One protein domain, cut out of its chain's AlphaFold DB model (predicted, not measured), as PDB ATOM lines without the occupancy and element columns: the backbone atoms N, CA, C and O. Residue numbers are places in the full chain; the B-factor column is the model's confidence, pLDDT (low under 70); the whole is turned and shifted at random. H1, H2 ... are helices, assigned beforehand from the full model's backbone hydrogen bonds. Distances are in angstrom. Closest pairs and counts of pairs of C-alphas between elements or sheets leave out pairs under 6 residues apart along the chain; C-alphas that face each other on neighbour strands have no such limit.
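Overview. This is residues 2 to 71 of the 481 residues of an uncharacterized protein of Chloroflexi bacterium (UniProt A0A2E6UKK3). What does the shape look like? Six helices make a compact cluster: H2, H3 and H4 form a row of short helices over H5 and the long H6, and H1 closes one side, crossing H6. How is it made up? The printed part has 70 residues with six named helices, H1 to H6 in chain order, and no named strand; the class is all helix. The radius of gyration of the C-alphas is 11.2 A, and the outline is rounded, 29 by 28 by 19 A.

Along the chain. Where are the first helices? H1 is residues 6 to 14, 12.5 A long, from C-alpha 6 at (67.752, -37.315, 75.449). H2 is residues 19 to 27, 12.2 A, H3 residues 29 to 35 and H4 residues 38 to 42. Which follow? H5 is residues 44 to 52, 12.4 A. H6 is residues 54 to 70, 23.5 A, ending with C-alpha 70 at (83.001, -37.272, 88.531).

Arrangement. What touches the hub, H6? H1 touches residues 61 to 65 alone, only just about perpendicular at 73 degrees, with closest C-alphas Asn 11 and Leu 64, 6.6 A apart. H2 touches it at 36 degrees, only just steep, opposite ways; the closest C-alphas, Ala 26 and Ser 58, are 4.5 A apart. H5 only just touches it, only at the corner, with 3 pairs of C-alphas within 8 A, the closest Tyr 50 and Trp 57 at 5.1 A. What of H3 and H4? H3 touches H5, with closest C-alphas Ile 29 and Asn 51 at 6.3 A, while H4 is near H1. Are the helix backbones complete? In H1 to H6 every O i to N i+4 pair is within hydrogen-bond range.

Size, cuts and confidence. How far does it reach? The C-alphas farthest apart, Thr 2 and Ser 20, are 31.9 A apart. Are there cuts or weak places? The printed part has no cut, the five links between helices are tight, and pLDDT is under 70 at residues 2 to 3.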
ATOM      1  N   THR A   2      70.238 -43.415  63.809       48.22
ATOM      2  CA  THR A   2      69.744 -43.722  65.160       48.22
ATOM      3  C   THR A   2      69.426 -42.409  65.866       48.22
ATOM      4  O   THR A   2      70.316 -41.569  65.993       48.22
ATOM      5  N   SER A   3      68.175 -42.205  66.285       68.81
ATOM      6  CA  SER A   3      67.817 -41.057  67.117       68.81
ATOM      7  C   SER A   3      68.630 -41.122  68.410       68.81
ATOM      8  O   SER A   3      68.603 -42.129  69.119       68.81
ATOM      9  N   LEU A   4      69.406 -40.074  68.688       79.19
ATOM     10  CA  LEU A   4      70.126 -39.945  69.952       79.19
ATOM     11  C   LEU A   4      69.107 -39.915  71.095       79.19
ATOM     12  O   LEU A   4      68.067 -39.268  70.980       79.19
ATOM     13  N   SER A   5      69.397 -40.605  72.198       88.94
ATOM     14  CA  SER A   5      68.588 -40.464  73.410       88.94
ATOM     15  C   SER A   5      68.726 -39.050  73.981       88.94
ATOM     16  O   SER A   5      69.744 -38.387  73.761       88.94
ATOM     17  N   PHE A   6      67.731 -38.608  74.756       87.50
ATOM     18  CA  PHE A   6      67.752 -37.315  75.449       87.50
ATOM     19  C   PHE A   6      69.054 -37.116  76.238       87.50
ATOM     20  O   PHE A   6      69.764 -36.133  76.047       87.50
ATOM     21  N   GLU A   7      69.435 -38.099  77.054       87.31
ATOM     22  CA  GLU A   7      70.649 -38.027  77.874       87.31
ATOM     23  C   GLU A   7      71.925 -37.982  77.026       87.31
ATOM     24  O   GLU A   7      72.842 -37.219  77.330       87.31
ATOM     25  N   SER A   8      71.991 -38.757  75.937       87.12
ATOM     26  CA  SER A   8      73.140 -38.726  75.026       87.12
ATOM     27  C   SER A   8      73.263 -37.377  74.323       87.12
ATOM     28  O   SER A   8      74.380 -36.896  74.128       87.12
ATOM     29  N   PHE A   9      72.136 -36.764  73.953       91.38
ATOM     30  CA  PHE A   9      72.114 -35.430  73.369       91.38
ATOM     31  C   PHE A   9      72.617 -34.396  74.378       91.38
ATOM     32  O   PHE A   9      73.586 -33.703  74.083       91.38
ATOM     33  N   ILE A  10      72.034 -34.336  75.579       92.00
ATOM     34  CA  ILE A  10      72.433 -33.374  76.615       92.00
ATOM     35  C   ILE A  10      73.918 -33.515  76.961       92.00
ATOM     36  O   ILE A  10      74.638 -32.520  76.922       92.00
ATOM     37  N   ASN A  11      74.400 -34.739  77.206       89.19
ATOM     38  CA  ASN A  11      75.810 -34.998  77.509       89.19
ATOM     39  C   ASN A  11      76.734 -34.434  76.420       89.19
ATOM     40  O   ASN A  11      77.692 -33.741  76.737       89.19
ATOM     41  N   SER A  12      76.400 -34.638  75.140       90.31
ATOM     42  CA  SER A  12      77.206 -34.116  74.026       90.31
ATOM     43  C   SER A  12      77.310 -32.585  73.976       90.31
ATOM     44  O   SER A  12      78.198 -32.057  73.311       90.31
ATOM     45  N   LYS A  13      76.383 -31.869  74.627       91.56
ATOM     46  CA  LYS A  13      76.329 -30.399  74.651       91.56
ATOM     47  C   LYS A  13      76.953 -29.787  75.895       91.56
ATOM     48  O   LYS A  13      77.400 -28.649  75.837       91.56
ATOM     49  N   ILE A  14      76.947 -30.518  77.009       90.06
ATOM     50  CA  ILE A  14      77.475 -30.031  78.289       90.06
ATOM     51  C   ILE A  14      78.919 -30.464  78.554       90.06
ATOM     52  O   ILE A  14      79.561 -29.921  79.452       90.06
ATOM     53  N   ASP A  15      79.427 -31.425  77.783       83.81
ATOM     54  CA  ASP A  15      80.818 -31.860  77.852       83.81
ATOM     55  C   ASP A  15      81.789 -30.708  77.599       83.81
ATOM     56  O   ASP A  15      81.729 -30.042  76.567       83.81
ATOM     57  N   GLY A  16      82.735 -30.513  78.520       77.75
ATOM     58  CA  GLY A  16      83.806 -29.530  78.357       77.75
ATOM     59  C   GLY A  16      83.372 -28.074  78.533       77.75
ATOM     60  O   GLY A  16      84.188 -27.186  78.312       77.75
ATOM     61  N   LEU A  17      82.125 -27.815  78.946       83.62
ATOM     62  CA  LEU A  17      81.690 -26.461  79.271       83.62
ATOM     63  C   LEU A  17      82.389 -25.927  80.522       83.62
ATOM     64  O   LEU A  17      82.452 -26.603  81.557       83.62
ATOM     65  N   GLU A  18      82.799 -24.664  80.444       82.00
ATOM     66  CA  GLU A  18      83.226 -23.882  81.600       82.00
ATOM     67  C   GLU A  18      82.108 -23.801  82.650       82.00
ATOM     68  O   GLU A  18      80.908 -23.876  82.349       82.00
ATOM     69  N   GLN A  19      82.489 -23.650  83.922       80.81
ATOM     70  CA  GLN A  19      81.528 -23.666  85.030       80.81
ATOM     71  C   GLN A  19      80.494 -22.533  84.922       80.81
ATOM     72  O   GLN A  19      79.327 -22.736  85.273       80.81
ATOM     73  N   SER A  20      80.888 -21.368  84.397       82.94
ATOM     74  CA  SER A  20      79.988 -20.235  84.148       82.94
ATOM     75  C   SER A  20      78.900 -20.581  83.131       82.94
ATOM     76  O   SER A  20      77.717 -20.379  83.408       82.94
ATOM     77  N   ASP A  21      79.281 -21.167  81.997       84.56
ATOM     78  CA  ASP A  21      78.364 -21.476  80.895       84.56
ATOM     79  C   ASP A  21      77.395 -22.586  81.289       84.56
ATOM     80  O   ASP A  21      76.179 -22.476  81.100       84.56
ATOM     81  N   PHE A  22      77.915 -23.624  81.948       88.56
ATOM     82  CA  PHE A  22      77.085 -24.683  82.504       88.56
ATOM     83  C   PHE A  22      76.059 -24.141  83.506       88.56
ATOM     84  O   PHE A  22      74.898 -24.549  83.479       88.56
ATOM     85  N   THR A  23      76.461 -23.209  84.375       86.00
ATOM     86  CA  THR A  23      75.557 -22.612  85.369       86.00
ATOM     87  C   THR A  23      74.402 -21.877  84.694       86.00
ATOM     88  O   THR A  23      73.250 -22.045  85.102       86.00
ATOM     89  N   ILE A  24      74.677 -21.128  83.622       88.75
ATOM     90  CA  ILE A  24      73.647 -20.428  82.844       88.75
ATOM     91  C   ILE A  24      72.669 -21.435  82.223       88.75
ATOM     92  O   ILE A  24      71.450 -21.280  82.356       88.75
ATOM     93  N   TYR A  25      73.177 -22.503  81.599       92.25
ATOM     94  CA  TYR A  25      72.332 -23.547  81.014       92.25
ATOM     95  C   TYR A  25      71.490 -24.281  82.054       92.25
ATOM     96  O   TYR A  25      70.291 -24.477  81.844       92.25
ATOM     97  N   ALA A  26      72.075 -24.633  83.199       87.12
ATOM     98  CA  ALA A  26      71.377 -25.315  84.282       87.12
ATOM     99  C   ALA A  26      70.277 -24.446  84.915       87.12
ATOM    100  O   ALA A  26      69.296 -24.978  85.430       87.12
ATOM    101  N   GLN A  27      70.409 -23.119  84.888       88.56
ATOM    102  CA  GLN A  27      69.400 -22.198  85.422       88.56
ATOM    103  C   GLN A  27      68.301 -21.855  84.405       88.56
ATOM    104  O   GLN A  27      67.201 -21.452  84.802       88.56
ATOM    105  N   ASN A  28      68.563 -22.004  83.100       90.25
ATOM    106  CA  ASN A  28      67.647 -21.547  82.060       90.25
ATOM    107  C   ASN A  28      67.615 -22.457  80.819       90.25
ATOM    108  O   ASN A  28      68.387 -22.290  79.875       90.25
ATOM    109  N   ILE A  29      66.616 -23.342  80.767       92.44
ATOM    110  CA  ILE A  29      66.366 -24.224  79.615       92.44
ATOM    111  C   ILE A  29      66.128 -23.479  78.303       92.44
ATOM    112  O   ILE A  29      66.491 -23.985  77.248       92.44
ATOM    113  N   ARG A  30      65.568 -22.261  78.331       90.50
ATOM    114  CA  ARG A  30      65.391 -21.481  77.097       90.50
ATOM    115  C   ARG A  30      66.729 -21.029  76.534       90.50
ATOM    116  O   ARG A  30      66.881 -20.978  75.326       90.50
ATOM    117  N   PHE A  31      67.692 -20.715  77.396       91.62
ATOM    118  CA  PHE A  31      69.034 -20.356  76.946       91.62
ATOM    119  C   PHE A  31      69.771 -21.572  76.368       91.62
ATOM    120  O   PHE A  31      70.456 -21.452  75.354       91.62
ATOM    121  N   PHE A  32      69.561 -22.751  76.963       92.94
ATOM    122  CA  PHE A  32      70.032 -24.013  76.396       92.94
ATOM    123  C   PHE A  32      69.406 -24.287  75.018       92.94
ATOM    124  O   PHE A  32      70.133 -24.558  74.073       92.94
ATOM    125  N   ASP A  33      68.088 -24.136  74.868       93.38
ATOM    126  CA  ASP A  33      67.381 -24.317  73.589       93.38
ATOM    127  C   ASP A  33      67.835 -23.318  72.513       93.38
ATOM    128  O   ASP A  33      68.094 -23.701  71.379       93.38
ATOM    129  N   VAL A  34      68.034 -22.045  72.874       92.94
ATOM    130  CA  VAL A  34      68.592 -21.032  71.957       92.94
ATOM    131  C   VAL A  34      70.009 -21.400  71.508       92.94
ATOM    132  O   VAL A  34      70.358 -21.192  70.348       92.94
ATOM    133  N   SER A  35      70.819 -21.958  72.409       91.44
ATOM    134  CA  SER A  35      72.189 -22.390  72.098       91.44
ATOM    135  C   SER A  35      72.220 -23.696  71.295       91.44
ATOM    136  O   SER A  35      73.169 -23.939  70.550       91.44
ATOM    137  N   PHE A  36      71.176 -24.524  71.411       92.94
ATOM    138  CA  PHE A  36      71.052 -25.827  70.761       92.94
ATOM    139  C   PHE A  36      69.652 -26.004  70.139       92.94
ATOM    140  O   PHE A  36      68.849 -26.773  70.671       92.94
ATOM    141  N   PRO A  37      69.359 -25.357  68.991       88.81
ATOM    142  CA  PRO A  37      68.003 -25.263  68.423       88.81
ATOM    143  C   PRO A  37      67.333 -26.604  68.084       88.81
ATOM    144  O   PRO A  37      66.109 -26.696  67.991       88.81
ATOM    145  N   ASP A  38      68.124 -27.664  67.915       90.94
ATOM    146  CA  ASP A  38      67.622 -29.019  67.669       90.94
ATOM    147  C   ASP A  38      67.006 -29.664  68.921       90.94
ATOM    148  O   ASP A  38      66.332 -30.688  68.817       90.94
ATOM    149  N   PHE A  39      67.227 -29.092  70.111       91.38
ATOM    150  CA  PHE A  39      66.784 -29.659  71.381       91.38
ATOM    151  C   PHE A  39      65.262 -29.801  71.445       91.38
ATOM    152  O   PHE A  39      64.754 -30.913  71.581       91.38
ATOM    153  N   LYS A  40      64.523 -28.699  71.286       92.69
ATOM    154  CA  LYS A  40      63.056 -28.719  71.308       92.69
ATOM    155  C   LYS A  40      62.447 -29.540  70.171       92.69
ATOM    156  O   LYS A  40      61.388 -30.136  70.359       92.69
ATOM    157  N   ASN A  41      63.097 -29.583  69.008       90.69
ATOM    158  CA  ASN A  41      62.609 -30.347  67.858       90.69
ATOM    159  C   ASN A  41      62.747 -31.857  68.079       90.69
ATOM    160  O   ASN A  41      61.836 -32.613  67.748       90.69
ATOM    161  N   ASN A  42      63.863 -32.289  68.669       90.56
ATOM    162  CA  ASN A  42      64.131 -33.701  68.932       90.56
ATOM    163  C   ASN A  42      63.444 -34.209  70.209       90.56
ATOM    164  O   ASN A  42      63.089 -35.384  70.276       90.56
ATOM    165  N   PHE A  43      63.235 -33.335  71.202       92.75
ATOM    166  CA  PHE A  43      62.708 -33.684  72.530       92.75
ATOM    167  C   PHE A  43      61.572 -32.738  72.969       92.75
ATOM    168  O   PHE A  43      61.680 -32.044  73.987       92.75
ATOM    169  N   PRO A  44      60.465 -32.650  72.202       91.69
ATOM    170  CA  PRO A  44      59.410 -31.668  72.452       91.69
ATOM    171  C   PRO A  44      58.685 -31.892  73.785       91.69
ATOM    172  O   PRO A  44      58.286 -30.924  74.434       91.69
ATOM    173  N   LYS A  45      58.536 -33.154  74.213       89.44
ATOM    174  CA  LYS A  45      57.870 -33.506  75.477       89.44
ATOM    175  C   LYS A  45      58.723 -33.097  76.673       89.44
ATOM    176  O   LYS A  45      58.233 -32.444  77.590       89.44
ATOM    177  N   GLU A  46      60.005 -33.437  76.639       90.69
ATOM    178  CA  GLU A  46      60.980 -33.105  77.670       90.69
ATOM    179  C   GLU A  46      61.141 -31.588  77.781       90.69
ATOM    180  O   GLU A  46      61.097 -31.046  78.886       90.69
ATOM    181  N   PHE A  47      61.238 -30.882  76.647       91.31
ATOM    182  CA  PHE A  47      61.273 -29.422  76.632       91.31
ATOM    183  C   PHE A  47      60.042 -28.823  77.320       91.31
ATOM    184  O   PHE A  47      60.184 -27.936  78.159       91.31
ATOM    185  N   GLU A  48      58.833 -29.299  77.004       91.12
ATOM    186  CA  GLU A  48      57.610 -28.786  77.623       91.12
ATOM    187  C   GLU A  48      57.602 -29.003  79.145       91.12
ATOM    188  O   GLU A  48      57.309 -28.068  79.899       91.12
ATOM    189  N   VAL A  49      57.963 -30.207  79.598       87.94
ATOM    190  CA  VAL A  49      58.021 -30.574  81.021       87.94
ATOM    191  C   VAL A  49      59.040 -29.712  81.769       87.94
ATOM    192  O   VAL A  49      58.704 -29.060  82.762       87.94
ATOM    193  N   TYR A  50      60.276 -29.645  81.280       90.94
ATOM    194  CA  TYR A  50      61.361 -28.946  81.967       90.94
ATOM    195  C   TYR A  50      61.266 -27.416  81.853       90.94
ATOM    196  O   TYR A  50      61.684 -26.700  82.762       90.94
ATOM    197  N   ASN A  51      60.641 -26.882  80.801       89.88
ATOM    198  CA  ASN A  51      60.327 -25.452  80.702       89.88
ATOM    199  C   ASN A  51      59.245 -25.022  81.703       89.88
ATOM    200  O   ASN A  51      59.272 -23.880  82.168       89.88
ATOM    201  N   LYS A  52      58.336 -25.929  82.087       89.38
ATOM    202  CA  LYS A  52      57.386 -25.704  83.187       89.38
ATOM    203  C   LYS A  52      58.033 -25.897  84.564       89.38
ATOM    204  O   LYS A  52      57.655 -25.199  85.501       89.38
ATOM    205  N   ASN A  53      59.030 -26.779  84.690       86.12
ATOM    206  CA  ASN A  53      59.726 -27.059  85.949       86.12
ATOM    207  C   ASN A  53      61.245 -26.804  85.863       86.12
ATOM    208  O   ASN A  53      62.055 -27.717  85.692       86.12
ATOM    209  N   LYS A  54      61.638 -25.537  86.063       85.25
ATOM    210  CA  LYS A  54      63.045 -25.098  86.010       85.25
ATOM    211  C   LYS A  54      63.956 -25.806  87.022       85.25
ATOM    212  O   LYS A  54      65.136 -25.990  86.743       85.25
ATOM    213  N   LYS A  55      63.433 -26.200  88.191       82.31
ATOM    214  CA  LYS A  55      64.219 -26.935  89.195       82.31
ATOM    215  C   LYS A  55      64.556 -28.340  88.703       82.31
ATOM    216  O   LYS A  55      65.714 -28.733  88.772       82.31
ATOM    217  N   ALA A  56      63.577 -29.044  88.128       82.00
ATOM    218  CA  ALA A  56      63.788 -30.367  87.540       82.00
ATOM    219  C   ALA A  56      64.799 -30.334  86.382       82.00
ATOM    220  O   ALA A  56      65.625 -31.235  86.262       82.00
ATOM    221  N   TRP A  57      64.789 -29.269  85.574       89.56
ATOM    222  CA  TRP A  57      65.810 -29.044  84.547       89.56
ATOM    223  C   TRP A  57      67.216 -28.915  85.139       89.56
ATOM    224  O   TRP A  57      68.140 -29.614  84.722       89.56
ATOM    225  N   SER A  58      67.366 -28.037  86.136       86.00
ATOM    226  CA  SER A  58      68.649 -27.795  86.798       86.00
ATOM    227  C   SER A  58      69.208 -29.067  87.431       86.00
ATOM    228  O   SER A  58      70.376 -29.397  87.229       86.00
ATOM    229  N   ALA A  59      68.344 -29.809  88.128       82.25
ATOM    230  CA  ALA A  59      68.653 -31.110  88.701       82.25
ATOM    231  C   ALA A  59      69.150 -32.095  87.630       82.25
ATOM    232  O   ALA A  59      70.230 -32.659  87.790       82.25
ATOM    233  N   LYS A  60      68.429 -32.240  86.507       86.31
ATOM    234  CA  LYS A  60      68.797 -33.178  85.434       86.31
ATOM    235  C   LYS A  60      70.137 -32.833  84.777       86.31
ATOM    236  O   LYS A  60      70.942 -33.727  84.536       86.31
ATOM    237  N   LEU A  61      70.426 -31.554  84.515       87.94
ATOM    238  CA  LEU A  61      71.738 -31.156  83.974       87.94
ATOM    239  C   LEU A  61      72.886 -31.470  84.924       87.94
ATOM    240  O   LEU A  61      73.931 -31.947  84.480       87.94
ATOM    241  N   ARG A  62      72.715 -31.160  86.213       84.25
ATOM    242  CA  ARG A  62      73.736 -31.414  87.236       84.25
ATOM    243  C   ARG A  62      73.955 -32.910  87.407       84.25
ATOM    244  O   ARG A  62      75.103 -33.350  87.370       84.25
ATOM    245  N   GLU A  63      72.882 -33.692  87.487       82.06
ATOM    246  CA  GLU A  63      72.950 -35.152  87.503       82.06
ATOM    247  C   GLU A  63      73.781 -35.676  86.321       82.06
ATOM    248  O   GLU A  63      74.741 -36.419  86.533       82.06
ATOM    249  N   LEU A  64      73.475 -35.246  85.091       83.88
ATOM    250  CA  LEU A  64      74.166 -35.700  83.881       83.88
ATOM    251  C   LEU A  64      75.644 -35.274  83.844       83.88
ATOM    252  O   LEU A  64      76.514 -36.134  83.674       83.88
ATOM    253  N   LYS A  65      75.947 -33.986  84.081       83.31
ATOM    254  CA  LYS A  65      77.331 -33.470  84.099       83.31
ATOM    255  C   LYS A  65      78.181 -34.227  85.110       83.31
ATOM    256  O   LYS A  65      79.222 -34.781  84.766       83.31
ATOM    257  N   HIS A  66      77.734 -34.289  86.360       77.94
ATOM    258  CA  HIS A  66      78.554 -34.837  87.434       77.94
ATOM    259  C   HIS A  66      78.592 -36.371  87.427       77.94
ATOM    260  O   HIS A  66      79.609 -36.959  87.802       77.94
ATOM    261  N   THR A  67      77.550 -37.043  86.925       74.56
ATOM    262  CA  THR A  67      77.604 -38.491  86.665       74.56
ATOM    263  C   THR A  67      78.727 -38.831  85.699       74.56
ATOM    264  O   THR A  67      79.476 -39.777  85.948       74.56
ATOM    265  N   LYS A  68      78.872 -38.049  84.627       72.75
ATOM    266  CA  LYS A  68      79.892 -38.285  83.610       72.75
ATOM    267  C   LYS A  68      81.288 -37.844  84.044       72.75
ATOM    268  O   LYS A  68      82.233 -38.612  83.896       72.75
ATOM    269  N   GLU A  69      81.428 -36.633  84.579       72.62
ATOM    270  CA  GLU A  69      82.739 -36.053  84.902       72.62
ATOM    271  C   GLU A  69      83.369 -36.643  86.168       72.62
ATOM    272  O   GLU A  69      84.586 -36.821  86.230       72.62
ATOM    273  N   LEU A  70      82.547 -36.930  87.180       70.12
ATOM    274  CA  LEU A  70      83.001 -37.272  88.531       70.12
ATOM    275  C   LEU A  70      82.569 -38.682  88.948       70.12
ATOM    276  O   LEU A  70      82.887 -39.124  90.041       70.12
ATOM    277  N   GLY A  71      81.845 -39.424  88.106       73.94
ATOM    278  CA  GLY A  71      81.391 -40.772  88.450       73.94
ATOM    279  C   GLY A  71      80.375 -40.798  89.597       73.94
ATOM    280  O   GLY A  71      80.289 -41.800  90.309       73.94
TER     281      GLY A  71